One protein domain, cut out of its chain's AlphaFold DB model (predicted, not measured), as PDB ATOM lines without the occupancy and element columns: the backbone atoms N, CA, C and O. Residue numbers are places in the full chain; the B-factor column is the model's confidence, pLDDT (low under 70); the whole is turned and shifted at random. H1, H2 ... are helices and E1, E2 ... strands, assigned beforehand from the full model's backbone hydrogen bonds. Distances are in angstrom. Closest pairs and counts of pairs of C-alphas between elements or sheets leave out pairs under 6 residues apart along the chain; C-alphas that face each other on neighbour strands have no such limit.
ATOM      1  N   ARG A   8     -54.098  44.572  52.344       97.69
ATOM      2  CA  ARG A   8     -52.798  43.926  52.189       97.69
ATOM      3  C   ARG A   8     -52.377  44.039  50.729       97.69
ATOM      4  O   ARG A   8     -52.982  43.405  49.866       97.69
ATOM      5  N   GLU A   9     -51.367  44.859  50.460       97.94
ATOM      6  CA  GLU A   9     -50.762  44.938  49.128       97.94
ATOM      7  C   GLU A   9     -49.751  43.801  48.956       97.94
ATOM      8  O   GLU A   9     -48.958  43.532  49.857       97.94
ATOM      9  N   ILE A  10     -49.804  43.136  47.806       97.81
ATOM     10  CA  ILE A  10     -48.836  42.122  47.384       97.81
ATOM     11  C   ILE A  10     -48.422  42.380  45.938       97.81
ATOM     12  O   ILE A  10     -49.147  43.003  45.160       97.81
ATOM     13  N   THR A  11     -47.278  41.843  45.563       97.50
ATOM     14  CA  THR A  11     -46.704  41.856  44.221       97.50
ATOM     15  C   THR A  11     -46.352  40.426  43.804       97.50
ATOM     16  O   THR A  11     -46.317  39.525  44.648       97.50
ATOM     17  N   PRO A  12     -46.034  40.175  42.524       97.00
ATOM     18  CA  PRO A  12     -45.512  38.876  42.112       97.00
ATOM     19  C   PRO A  12     -44.241  38.447  42.863       97.00
ATOM     20  O   PRO A  12     -43.988  37.254  42.975       97.00
ATOM     21  N   ASP A  13     -43.452  39.371  43.419       97.19
ATOM     22  CA  ASP A  13     -42.247  39.008  44.179       97.19
ATOM     23  C   ASP A  13     -42.571  38.274  45.493       97.19
ATOM     24  O   ASP A  13     -41.715  37.563  46.014       97.19
ATOM     25  N   ASP A  14     -43.805  38.390  45.994       97.38
ATOM     26  CA  ASP A  14     -44.238  37.781  47.256       97.38
ATOM     27  C   ASP A  14     -44.628  36.302  47.121       97.38
ATOM     28  O   ASP A  14     -44.708  35.590  48.121       97.38
ATOM     29  N   TYR A  15     -44.916  35.827  45.904       96.94
ATOM     30  CA  TYR A  15     -45.454  34.475  45.713       96.94
ATOM     31  C   TYR A  15     -45.050  33.788  44.407       96.94
ATOM     32  O   TYR A  15     -45.197  32.575  44.298       96.94
ATOM     33  N   HIS A  16     -44.576  34.501  43.385       96.69
ATOM     34  CA  HIS A  16     -44.312  33.899  42.080       96.69
ATOM     35  C   HIS A  16     -43.201  32.843  42.171       96.69
ATOM     36  O   HIS A  16     -42.106  33.139  42.651       96.69
ATOM     37  N   HIS A  17     -43.441  31.641  41.633       94.44
ATOM     38  CA  HIS A  17     -42.544  30.478  41.728       94.44
ATOM     39  C   HIS A  17     -41.083  30.819  41.387       94.44
ATOM     40  O   HIS A  17     -40.185  30.598  42.188       94.44
ATOM     41  N   ALA A  18     -40.843  31.466  40.242       93.00
ATOM     42  CA  ALA A  18     -39.494  31.830  39.801       93.00
ATOM     43  C   ALA A  18     -38.852  33.025  40.545       93.00
ATOM     44  O   ALA A  18     -37.679  33.320  40.325       93.00
ATOM     45  N   ARG A  19     -39.606  33.762  41.376       94.31
ATOM     46  CA  ARG A  19     -39.143  35.018  41.998       94.31
ATOM     47  C   ARG A  19     -38.971  34.888  43.501       94.31
ATOM     48  O   ARG A  19     -37.910  35.267  43.993       94.31
ATOM     49  N   ALA A  20     -39.980  34.335  44.170       95.19
ATOM     50  CA  ALA A  20     -40.034  34.132  45.613       95.19
ATOM     51  C   ALA A  20     -39.310  32.848  46.059       95.19
ATOM     52  O   ALA A  20     -38.815  32.785  47.178       95.19
ATOM     53  N   PHE A  21     -39.202  31.842  45.181       95.56
ATOM     54  CA  PHE A  21     -38.695  30.506  45.525       95.56
ATOM     55  C   PHE A  21     -37.522  30.076  44.640       95.56
ATOM     56  O   PHE A  21     -37.524  29.001  44.046       95.56
ATOM     57  N   ARG A  22     -36.506  30.938  44.534       93.69
ATOM     58  CA  ARG A  22     -35.358  30.736  43.626       93.69
ATOM     59  C   ARG A  22     -34.483  29.536  43.989       93.69
ATOM     60  O   ARG A  22     -33.814  29.004  43.110       93.69
ATOM     61  N   ASP A  23     -34.504  29.131  45.255       96.38
ATOM     62  CA  ASP A  23     -33.675  28.042  45.785       96.38
ATOM     63  C   ASP A  23     -34.366  26.669  45.717       96.38
ATOM     64  O   ASP A  23     -33.770  25.655  46.081       96.38
ATOM     65  N   LEU A  24     -35.626  26.621  45.275       95.81
ATOM     66  CA  LEU A  24     -36.376  25.379  45.117       95.81
ATOM     67  C   LEU A  24     -36.254  24.851  43.687       95.81
ATOM     68  O   LEU A  24     -36.105  25.615  42.731       95.81
ATOM     69  N   ASP A  25     -36.379  23.533  43.522       96.81
ATOM     70  CA  ASP A  25     -36.590  22.986  42.186       96.81
ATOM     71  C   ASP A  25     -37.920  23.503  41.596       96.81
ATOM     72  O   ASP A  25     -38.836  23.866  42.345       96.81
ATOM     73  N   PRO A  26     -38.069  23.530  40.259       94.19
ATOM     74  CA  PRO A  26     -39.227  24.150  39.618       94.19
ATOM     75  C   PRO A  26     -40.588  23.596  40.060       94.19
ATOM     76  O   PRO A  26     -41.561  24.349  40.109       94.19
ATOM     77  N   ILE A  27     -40.677  22.301  40.384       95.56
ATOM     78  CA  ILE A  27     -41.935  21.678  40.810       95.56
ATOM     79  C   ILE A  27     -42.262  22.127  42.234       95.56
ATOM     80  O   ILE A  27     -43.388  22.550  42.497       95.56
ATOM     81  N   GLN A  28     -41.284  22.100  43.141       97.69
ATOM     82  CA  GLN A  28     -41.473  22.573  44.515       97.69
ATOM     83  C   GLN A  28     -41.764  24.075  44.570       97.69
ATOM     84  O   GLN A  28     -42.652  24.493  45.308       97.69
ATOM     85  N   ALA A  29     -41.100  24.884  43.740       97.31
ATOM     86  CA  ALA A  29     -41.384  26.311  43.607       97.31
ATOM     87  C   ALA A  29     -42.831  26.568  43.153       97.31
ATOM     88  O   ALA A  29     -43.496  27.477  43.655       97.31
ATOM     89  N   TRP A  30     -43.336  25.759  42.217       95.56
ATOM     90  CA  TRP A  30     -44.715  25.853  41.745       95.56
ATOM     91  C   TRP A  30     -45.727  25.461  42.831       95.56
ATOM     92  O   TRP A  30     -46.698  26.187  43.047       95.56
ATOM     93  N   ILE A  31     -45.468  24.378  43.575       96.38
ATOM     94  CA  ILE A  31     -46.296  23.957  44.720       96.38
ATOM     95  C   ILE A  31     -46.303  25.036  45.814       96.38
ATOM     96  O   ILE A  31     -47.365  25.384  46.333       96.38
ATOM     97  N   ALA A  32     -45.138  25.599  46.144       97.38
ATOM     98  CA  ALA A  32     -45.000  26.637  47.161       97.38
ATOM     99  C   ALA A  32     -45.756  27.921  46.782       97.38
ATOM    100  O   ALA A  32     -46.477  28.482  47.611       97.38
ATOM    101  N   GLN A  33     -45.673  28.336  45.513       97.62
ATOM    102  CA  GLN A  33     -46.479  29.428  44.965       97.62
ATOM    103  C   GLN A  33     -47.978  29.186  45.186       97.62
ATOM    104  O   GLN A  33     -48.680  30.089  45.642       97.62
ATOM    105  N   GLU A  34     -48.489  27.996  44.851       96.12
ATOM    106  CA  GLU A  34     -49.912  27.698  45.048       96.12
ATOM    107  C   GLU A  34     -50.326  27.751  46.521       96.12
ATOM    108  O   GLU A  34     -51.407  28.256  46.823       96.12
ATOM    109  N   GLY A  35     -49.480  27.244  47.424       97.06
ATOM    110  CA  GLY A  35     -49.721  27.281  48.866       97.06
ATOM    111  C   GLY A  35     -49.877  28.710  49.386       97.06
ATOM    112  O   GLY A  35     -50.915  29.047  49.949       97.06
ATOM    113  N   ILE A  36     -48.905  29.581  49.094       97.56
ATOM    114  CA  ILE A  36     -48.950  30.987  49.525       97.56
ATOM    115  C   ILE A  36     -50.176  31.713  48.967       97.56
ATOM    116  O   ILE A  36     -50.838  32.458  49.689       97.56
ATOM    117  N   VAL A  37     -50.515  31.497  47.694       97.75
ATOM    118  CA  VAL A  37     -51.691  32.140  47.089       97.75
ATOM    119  C   VAL A  37     -52.990  31.669  47.742       97.75
ATOM    120  O   VAL A  37     -53.868  32.496  47.991       97.75
ATOM    121  N   LYS A  38     -53.111  30.378  48.074       97.62
ATOM    122  CA  LYS A  38     -54.268  29.849  48.810       97.62
ATOM    123  C   LYS A  38     -54.388  30.487  50.192       97.62
ATOM    124  O   LYS A  38     -55.468  30.961  50.524       97.62
ATOM    125  N   ASP A  39     -53.295  30.591  50.941       98.06
ATOM    126  CA  ASP A  39     -53.301  31.198  52.280       98.06
ATOM    127  C   ASP A  39     -53.678  32.689  52.239       98.06
ATOM    128  O   ASP A  39     -54.463  33.176  53.058       98.06
ATOM    129  N   LEU A  40     -53.168  33.428  51.246       97.81
ATOM    130  CA  LEU A  40     -53.500  34.838  51.032       97.81
ATOM    131  C   LEU A  40     -54.991  35.041  50.749       97.81
ATOM    132  O   LEU A  40     -55.608  35.952  51.311       97.81
ATOM    133  N   LEU A  41     -55.563  34.209  49.880       96.75
ATOM    134  CA  LEU A  41     -56.977  34.275  49.526       96.75
ATOM    135  C   LEU A  41     -57.870  33.785  50.668       96.75
ATOM    136  O   LEU A  41     -58.915  34.384  50.907       96.75
ATOM    137  N   GLN A  42     -57.445  32.769  51.421       97.31
ATOM    138  CA  GLN A  42     -58.170  32.296  52.596       97.31
ATOM    139  C   GLN A  42     -58.269  33.395  53.660       97.31
ATOM    140  O   GLN A  42     -59.366  33.693  54.118       97.31
ATOM    141  N   GLY A  43     -57.173  34.102  53.955       97.44
ATOM    142  CA  GLY A  43     -57.216  35.236  54.884       97.44
ATOM    143  C   GLY A  43     -58.125  36.384  54.419       97.44
ATOM    144  O   GLY A  43     -58.684  37.100  55.249       97.44
ATOM    145  N   GLN A  44     -58.331  36.535  53.105       96.44
ATOM    146  CA  GLN A  44     -59.333  37.463  52.581       96.44
ATOM    147  C   GLN A  44     -60.762  36.965  52.835       96.44
ATOM    148  O   GLN A  44     -61.609  37.742  53.268       96.44
ATOM    149  N   LEU A  45     -61.031  35.680  52.588       95.31
ATOM    150  CA  LEU A  45     -62.339  35.062  52.837       95.31
ATOM    151  C   LEU A  45     -62.718  35.085  54.322       95.31
ATOM    152  O   LEU A  45     -63.873  35.344  54.653       95.31
ATOM    153  N   ASP A  46     -61.739  34.894  55.201       96.56
ATOM    154  CA  ASP A  46     -61.917  34.931  56.655       96.56
ATOM    155  C   ASP A  46     -62.072  36.365  57.198       96.56
ATOM    156  O   ASP A  46     -62.308  36.567  58.390       96.56
ATOM    157  N   GLY A  47     -61.939  37.380  56.336       95.75
ATOM    158  CA  GLY A  47     -62.075  38.789  56.699       95.75
ATOM    159  C   GLY A  47     -60.885  39.359  57.475       95.75
ATOM    160  O   GLY A  47     -61.021  40.416  58.090       95.75
ATOM    161  N   ALA A  48     -59.722  38.699  57.455       96.62
ATOM    162  CA  ALA A  48     -58.511  39.194  58.112       96.62
ATOM    163  C   ALA A  48     -57.904  40.396  57.366       96.62
ATOM    164  O   ALA A  48     -57.381  41.325  57.984       96.62
ATOM    165  N   HIS A  49     -57.999  40.398  56.034       96.56
ATOM    166  CA  HIS A  49     -57.523  41.476  55.169       96.56
ATOM    167  C   HIS A  49     -58.317  41.545  53.865       96.56
ATOM    168  O   HIS A  49     -59.026  40.620  53.497       96.56
ATOM    169  N   ARG A  50     -58.152  42.640  53.128       96.75
ATOM    170  CA  ARG A  50     -58.582  42.783  51.731       96.75
ATOM    171  C   ARG A  50     -57.340  42.732  50.856       96.75
ATOM    172  O   ARG A  50     -56.401  43.490  51.104       96.75
ATOM    173  N   LEU A  51     -57.277  41.826  49.884       96.94
ATOM    174  CA  LEU A  51     -56.066  41.638  49.087       96.94
ATOM    175  C   LEU A  51     -56.051  42.600  47.897       96.94
ATOM    176  O   LEU A  51     -57.000  42.645  47.111       96.94
ATOM    177  N   ARG A  52     -54.950  43.338  47.743       97.12
ATOM    178  CA  ARG A  52     -54.656  44.150  46.560       97.12
ATOM    179  C   ARG A  52     -53.419  43.597  45.869       97.12
ATOM    180  O   ARG A  52     -52.314  43.702  46.397       97.12
ATOM    181  N   LEU A  53     -53.596  43.051  44.672       97.12
ATOM    182  CA  LEU A  53     -52.480  42.659  43.820       97.12
ATOM    183  C   LEU A  53     -51.982  43.865  43.027       97.12
ATOM    184  O   LEU A  53     -52.741  44.453  42.263       97.12
ATOM    185  N   VAL A  54     -50.708  44.209  43.172       97.44
ATOM    186  CA  VAL A  54     -50.052  45.288  42.431       97.44
ATOM    187  C   VAL A  54     -49.147  44.690  41.355       97.44
ATOM    188  O   VAL A  54     -48.226  43.930  41.651       97.44
ATOM    189  N   LEU A  55     -49.404  45.053  40.101       97.19
ATOM    190  CA  LEU A  55     -48.638  44.664  38.921       97.19
ATOM    191  C   LEU A  55     -47.892  45.877  38.377       97.19
ATOM    192  O   LEU A  55     -48.503  46.871  37.996       97.19
ATOM    193  N   ARG A  56     -46.570  45.810  38.313       97.19
ATOM    194  CA  ARG A  56     -45.718  46.916  37.876       97.19
ATOM    195  C   ARG A  56     -45.379  46.742  36.405       97.19
ATOM    196  O   ARG A  56     -44.697  45.794  36.034       97.19
ATOM    197  N   GLU A  57     -45.778  47.684  35.557       95.56
ATOM    198  CA  GLU A  57     -45.507  47.671  34.109       95.56
ATOM    199  C   GLU A  57     -44.010  47.498  33.793       95.56
ATOM    200  O   GLU A  57     -43.635  46.843  32.822       95.56
ATOM    201  N   ALA A  58     -43.133  48.078  34.615       94.25
ATOM    202  CA  ALA A  58     -41.686  48.000  34.425       94.25
ATOM    203  C   ALA A  58     -41.084  46.610  34.704       94.25
ATOM    204  O   ALA A  58     -40.005  46.323  34.195       94.25
ATOM    205  N   VAL A  59     -41.748  45.785  35.520       95.06
ATOM    206  CA  VAL A  59     -41.176  44.550  36.093       95.06
ATOM    207  C   VAL A  59     -41.961  43.314  35.671       95.06
ATOM    208  O   VAL A  59     -41.392  42.271  35.370       95.06
ATOM    209  N   ASP A  60     -43.283  43.435  35.648       95.75
ATOM    210  CA  ASP A  60     -44.202  42.305  35.606       95.75
ATOM    211  C   ASP A  60     -44.816  42.115  34.210       95.75
ATOM    212  O   ASP A  60     -45.455  41.100  33.954       95.75
ATOM    213  N   LEU A  61     -44.634  43.064  33.286       95.00
ATOM    214  CA  LEU A  61     -45.165  42.972  31.926       95.00
ATOM    215  C   LEU A  61     -44.369  41.952  31.094       95.00
ATOM    216  O   LEU A  61     -43.148  42.058  30.966       95.00
ATOM    217  N   LYS A  62     -45.056  40.978  30.484       92.56
ATOM    218  CA  LYS A  62     -44.409  39.933  29.680       92.56
ATOM    219  C   LYS A  62     -43.766  40.520  28.418       92.56
ATOM    220  O   LYS A  62     -44.379  41.353  27.744       92.56
ATOM    221  N   PRO A  63     -42.588  40.021  28.009       85.50
ATOM    222  CA  PRO A  63     -42.028  40.344  26.706       85.50
ATOM    223  C   PRO A  63     -42.829  39.627  25.606       85.50
ATOM    224  O   PRO A  63     -42.704  38.420  25.414       85.50
ATOM    225  N   HIS A  64     -43.666  40.359  24.868       83.56
ATOM    226  CA  HIS A  64     -44.326  39.862  23.656       83.56
ATOM    227  C   HIS A  64     -44.445  40.955  22.588       83.56
ATOM    228  O   HIS A  64     -44.065  42.100  22.813       83.56
ATOM    229  N   THR A  65     -44.934  40.618  21.391       78.12
ATOM    230  CA  THR A  65     -44.904  41.530  20.230       78.12
ATOM    231  C   THR A  65     -45.809  42.757  20.357       78.12
ATOM    232  O   THR A  65     -45.542  43.761  19.699       78.12
ATOM    233  N   LYS A  66     -46.876  42.698  21.168       83.75
ATOM    234  CA  LYS A  66     -47.836  43.800  21.384       83.75
ATOM    235  C   LYS A  66     -48.476  43.746  22.786       83.75
ATOM    236  O   LYS A  66     -49.658  43.415  22.876       83.75
ATOM    237  N   PRO A  67     -47.727  44.002  23.874       85.94
ATOM    238  CA  PRO A  67     -48.299  44.082  25.213       85.94
ATOM    239  C   PRO A  67     -49.258  45.242  25.343       85.94
ATOM    240  O   PRO A  67     -48.915  46.379  25.027       85.94
ATOM    241  N   ASP A  68     -50.458  44.936  25.833       90.00
ATOM    242  CA  ASP A  68     -51.359  45.948  26.354       90.00
ATOM    243  C   ASP A  68     -51.051  46.119  27.849       90.00
ATOM    244  O   ASP A  68     -51.399  45.235  28.643       90.00
ATOM    245  N   PRO A  69     -50.402  47.226  28.257       90.00
ATOM    246  CA  PRO A  69     -50.051  47.474  29.649       90.00
ATOM    247  C   PRO A  69     -51.277  47.729  30.529       90.00
ATOM    248  O   PRO A  69     -51.120  47.818  31.738       90.00
ATOM    249  N   ARG A  70     -52.491  47.841  29.975       89.56
ATOM    250  CA  ARG A  70     -53.746  47.920  30.743       89.56
ATOM    251  C   ARG A  70     -54.430  46.567  30.907       89.56
ATOM    252  O   ARG A  70     -55.406  46.458  31.646       89.56
ATOM    253  N   TRP A  71     -53.934  45.536  30.228       87.44
ATOM    254  CA  TRP A  71     -54.527  44.211  30.242       87.44
ATOM    255  C   TRP A  71     -53.764  43.285  31.183       87.44
ATOM    256  O   TRP A  71     -52.608  42.953  30.945       87.44
ATOM    257  N   PHE A  72     -54.431  42.821  32.236       87.94
ATOM    258  CA  PHE A  72     -53.850  41.932  33.247       87.94
ATOM    259  C   PHE A  72     -53.162  40.688  32.681       87.94
ATOM    260  O   PHE A  72     -52.096  40.314  33.152       87.94
ATOM    261  N   PHE A  73     -53.730  40.049  31.656       87.38
ATOM    262  CA  PHE A  73     -53.142  38.820  31.115       87.38
ATOM    263  C   PHE A  73     -51.825  39.062  30.350       87.38
ATOM    264  O   PHE A  73     -51.053  38.112  30.163       87.38
ATOM    265  N   SER A  74     -51.512  40.319  30.001       91.62
ATOM    266  CA  SER A  74     -50.183  40.730  29.519       91.62
ATOM    267  C   SER A  74     -49.099  40.610  30.597       91.62
ATOM    268  O   SER A  74     -47.916  40.662  30.269       91.62
ATOM    269  N   TYR A  75     -49.466  40.459  31.871       93.56
ATOM    270  CA  TYR A  75     -48.533  40.406  32.992       93.56
ATOM    271  C   TYR A  75     -48.195  38.971  33.397       93.56
ATOM    272  O   TYR A  75     -48.991  38.036  33.255       93.56
ATOM    273  N   ASP A  76     -46.979  38.799  33.895       94.31
ATOM    274  CA  ASP A  76     -46.451  37.579  34.484       94.31
ATOM    275  C   ASP A  76     -46.852  37.489  35.955       94.31
ATOM    276  O   ASP A  76     -46.142  37.904  36.868       94.31
ATOM    277  N   VAL A  77     -48.070  36.998  36.156       92.06
ATOM    278  CA  VAL A  77     -48.738  36.984  37.460       92.06
ATOM    279  C   VAL A  77     -48.510  35.693  38.241       92.06
ATOM    280  O   VAL A  77     -48.984  35.594  39.367       92.06
ATOM    281  N   GLY A  78     -47.829  34.693  37.675       91.19
ATOM    282  CA  GLY A  78     -47.635  33.388  38.315       91.19
ATOM    283  C   GLY A  78     -48.938  32.592  38.425       91.19
ATOM    284  O   GLY A  78     -49.539  32.228  37.415       91.19
ATOM    285  N   ALA A  79     -49.376  32.292  39.651       90.31
ATOM    286  CA  ALA A  79     -50.594  31.516  39.890       90.31
ATOM    287  C   ALA A  79     -51.851  32.278  39.451       90.31
ATOM    288  O   ALA A  79     -52.183  33.315  40.014       90.31
ATOM    289  N   SER A  80     -52.616  31.725  38.509       86.19
ATOM    290  CA  SER A  80     -53.819  32.367  37.953       86.19
ATOM    291  C   SER A  80     -54.907  32.675  38.991       86.19
ATOM    292  O   SER A  80     -55.619  33.673  38.856       86.19
ATOM    293  N   MET A  81     -55.017  31.859  40.048       90.75
ATOM    294  CA  MET A  81     -56.003  32.028  41.125       90.75
ATOM    295  C   MET A  81     -55.854  33.360  41.872       90.75
ATOM    296  O   MET A  81     -56.841  33.878  42.385       90.75
ATOM    297  N   ILE A  82     -54.668  33.980  41.862       93.50
ATOM    298  CA  ILE A  82     -54.445  35.289  42.495       93.50
ATOM    299  C   ILE A  82     -55.321  36.404  41.900       93.50
ATOM    300  O   ILE A  82     -55.542  37.427  42.540       93.50
ATOM    301  N   SER A  83     -55.893  36.192  40.707       90.81
ATOM    302  CA  SER A  83     -56.900  37.085  40.116       90.81
ATOM    303  C   SER A  83     -58.184  37.233  40.957       90.81
ATOM    304  O   SER A  83     -58.969  38.159  40.734       90.81
ATOM    305  N   MET A  84     -58.389  36.359  41.951       92.12
ATOM    306  CA  MET A  84     -59.452  36.453  42.959       92.12
ATOM    307  C   MET A  84     -59.156  37.454  44.090       92.12
ATOM    308  O   MET A  84     -60.033  37.692  44.924       92.12
ATOM    309  N   ALA A  85     -57.958  38.058  44.131       94.12
ATOM    310  CA  ALA A  85     -57.665  39.189  45.012       94.12
ATOM    311  C   ALA A  85     -58.740  40.262  44.849       94.12
ATOM    312  O   ALA A  85     -59.149  40.537  43.723       94.12
ATOM    313  N   GLU A  86     -59.213  40.857  45.943       93.75
ATOM    314  CA  GLU A  86     -60.344  41.781  45.912       93.75
ATOM    315  C   GLU A  86     -60.136  42.930  44.920       93.75
ATOM    316  O   GLU A  86     -61.059  43.245  44.161       93.75
ATOM    317  N   GLU A  87     -58.915  43.456  44.841       94.00
ATOM    318  CA  GLU A  87     -58.516  44.489  43.892       94.00
ATOM    319  C   GLU A  87     -57.221  44.115  43.158       94.00
ATOM    320  O   GLU A  87     -56.305  43.518  43.727       94.00
ATOM    321  N   ILE A  88     -57.130  44.502  41.886       95.06
ATOM    322  CA  ILE A  88     -55.907  44.387  41.089       95.06
ATOM    323  C   ILE A  88     -55.558  45.775  40.574       95.06
ATOM    324  O   ILE A  88     -56.400  46.452  39.992       95.06
ATOM    325  N   VAL A  89     -54.319  46.196  40.786       96.44
ATOM    326  CA  VAL A  89     -53.806  47.517  40.437       96.44
ATOM    327  C   VAL A  89     -52.621  47.355  39.504       96.44
ATOM    328  O   VAL A  89     -51.712  46.581  39.782       96.44
ATOM    329  N   ILE A  90     -52.607  48.117  38.417       96.50
ATOM    330  CA  ILE A  90     -51.433  48.276  37.567       96.50
ATOM    331  C   ILE A  90     -50.728  49.573  37.950       96.50
ATOM    332  O   ILE A  90     -51.326  50.647  37.908       96.50
ATOM    333  N   GLU A  91     -49.453  49.469  38.304       97.69
ATOM    334  CA  GLU A  91     -48.532  50.587  38.458       97.69
ATOM    335  C   GLU A  91     -47.744  50.775  37.153       97.69
ATOM    336  O   GLU A  91     -46.897  49.957  36.790       97.69
ATOM    337  N   PHE A  92     -48.043  51.849  36.427       95.81
ATOM    338  CA  PHE A  92     -47.366  52.204  35.180       95.81
ATOM    339  C   PHE A  92     -45.956  52.730  35.448       95.81
ATOM    340  O   PHE A  92     -45.668  53.267  36.517       95.81
ATOM    341  N   ARG A  93     -45.087  52.692  34.432       93.88
ATOM    342  CA  ARG A  93     -43.696  53.192  34.510       93.88
ATOM    343  C   ARG A  93     -43.577  54.639  34.991       93.88
ATOM    344  O   ARG A  93     -42.568  55.013  35.573       93.88
ATOM    345  N   ILE A  94     -44.609  55.444  34.752       93.12
ATOM    346  CA  ILE A  94     -44.702  56.845  35.185       93.12
ATOM    347  C   ILE A  94     -45.128  57.009  36.661       93.12
ATOM    348  O   ILE A  94     -45.411  58.123  37.088       93.12
ATOM    349  N   GLY A  95     -45.254  55.916  37.422       91.81
ATOM    350  CA  GLY A  95     -45.688  55.897  38.826       91.81
ATOM    351  C   GLY A  95     -47.202  56.013  39.033       91.81
ATOM    352  O   GLY A  95     -47.690  55.945  40.160       91.81
ATOM    353  N   ARG A  96     -47.978  56.176  37.956       95.50
ATOM    354  CA  ARG A  96     -49.445  56.193  38.020       95.50
ATOM    355  C   ARG A  96     -49.967  54.797  38.356       95.50
ATOM    356  O   ARG A  96     -49.506  53.825  37.771       95.50
ATOM    357  N   ARG A  97     -50.983  54.713  39.215       96.50
ATOM    358  CA  ARG A  97     -51.713  53.473  39.515       96.50
ATOM    359  C   ARG A  97     -53.123  53.506  38.914       96.50
ATOM    360  O   ARG A  97     -53.801  54.529  39.004       96.50
ATOM    361  N   GLU A  98     -53.567  52.409  38.305       94.62
ATOM    362  CA  GLU A  98     -54.955  52.207  37.858       94.62
ATOM    363  C   GLU A  98     -55.490  50.871  38.375       94.62
ATOM    364  O   GLU A  98     -54.807  49.853  38.302       94.62
ATOM    365  N   VAL A  99     -56.731  50.865  38.865       92.94
ATOM    366  CA  VAL A  99     -57.432  49.626  39.218       92.94
ATOM    367  C   VAL A  99     -57.906  48.946  37.937       92.94
ATOM    368  O   VAL A  99     -58.597  49.552  37.115       92.94
ATOM    369  N   VAL A 100     -57.566  47.672  37.781       85.81
ATOM    370  CA  VAL A 100     -58.062  46.827  36.699       85.81
ATOM    371  C   VAL A 100     -59.401  46.254  37.123       85.81
ATOM    372  O   VAL A 100     -59.488  45.484  38.080       85.81
ATOM    373  N   MET A 101     -60.455  46.591  36.381       71.56
ATOM    374  CA  MET A 101     -61.731  45.910  36.554       71.56
ATOM    375  C   MET A 101     -61.604  44.475  36.055       71.56
ATOM    376  O   MET A 101     -61.602  44.219  34.849       71.56
TER     377      MET A 101
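This is residues 8 to 101 of the 120 residues of an uncharacterized protein of Methylobacterium durans (UniProt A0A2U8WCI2). A small, twisted and curled sheet of four strands stands over one long helix, H2, which grazes it with residues 40 to 45. The short helices H1 and H3 pack on H2, and a long stretch with no named element, residues 57 to 79, links E2 to H3. The printed part has 94 residues, 47 of them in three named helices and four named strands, in the order E1 H1 H2 E2 H3 E3 E4 along the chain; the sheet, E1 E2 E3 E4 across, is mixed and the class is mixed, helices and strands. It is compact, with a radius of gyration of the C-alphas of 13.3 A and spans of 33 by 31 by 18 A.

Start at inner strand E2, residues 50 to 56: it is parallel to edge strand E1, residues 8 to 10, with N 10 and O 52 2.9 A apart, and to E3, residues 87 to 91, with N 55 and O 89 2.8 A apart. E3 forms an antiparallel hairpin with E4, residues 97 to 99; N 90 and O 98 are 2.8 A apart. H2, residues 26 to 45, touches H1, residues 17 to 20, with residues 26 to 33 alone; C-alphas 17 and 29 are closest, 4.7 A. With residues 37 to 41 alone it touches H3, residues 80 to 84; C-alphas 37 and 82 are closest, 6.2 A. H3 only grazes the sheet, with residues 82 to 84. E1, H1 H2, E2 and E2, H3, E3 are strand-helix-strand units, parallel neighbours joined through helices, with right-handed crossovers. Every O i to N i+4 pair in H2 is within hydrogen-bond range, H3 has 0 of 1 but 2 of 2 O i to N i+3 pairs, and H1 is too short for an i+4 pair.

Find C-alpha 8, where E1 begins, at (-52.798, 43.926, 52.189). H2 runs 28.8 A from C-alpha 26 at (-39.227, 24.150, 39.618), and E2 runs 19.4 A. E4 ends at C-alpha 99, (-57.432, 49.626, 39.218).

The C-alphas farthest apart, of Asp 46 and Thr 65, are 40.7 A apart. The printed part has no cut, E2 to H3 is its long link, and no printed residue is under 70 in pLDDT.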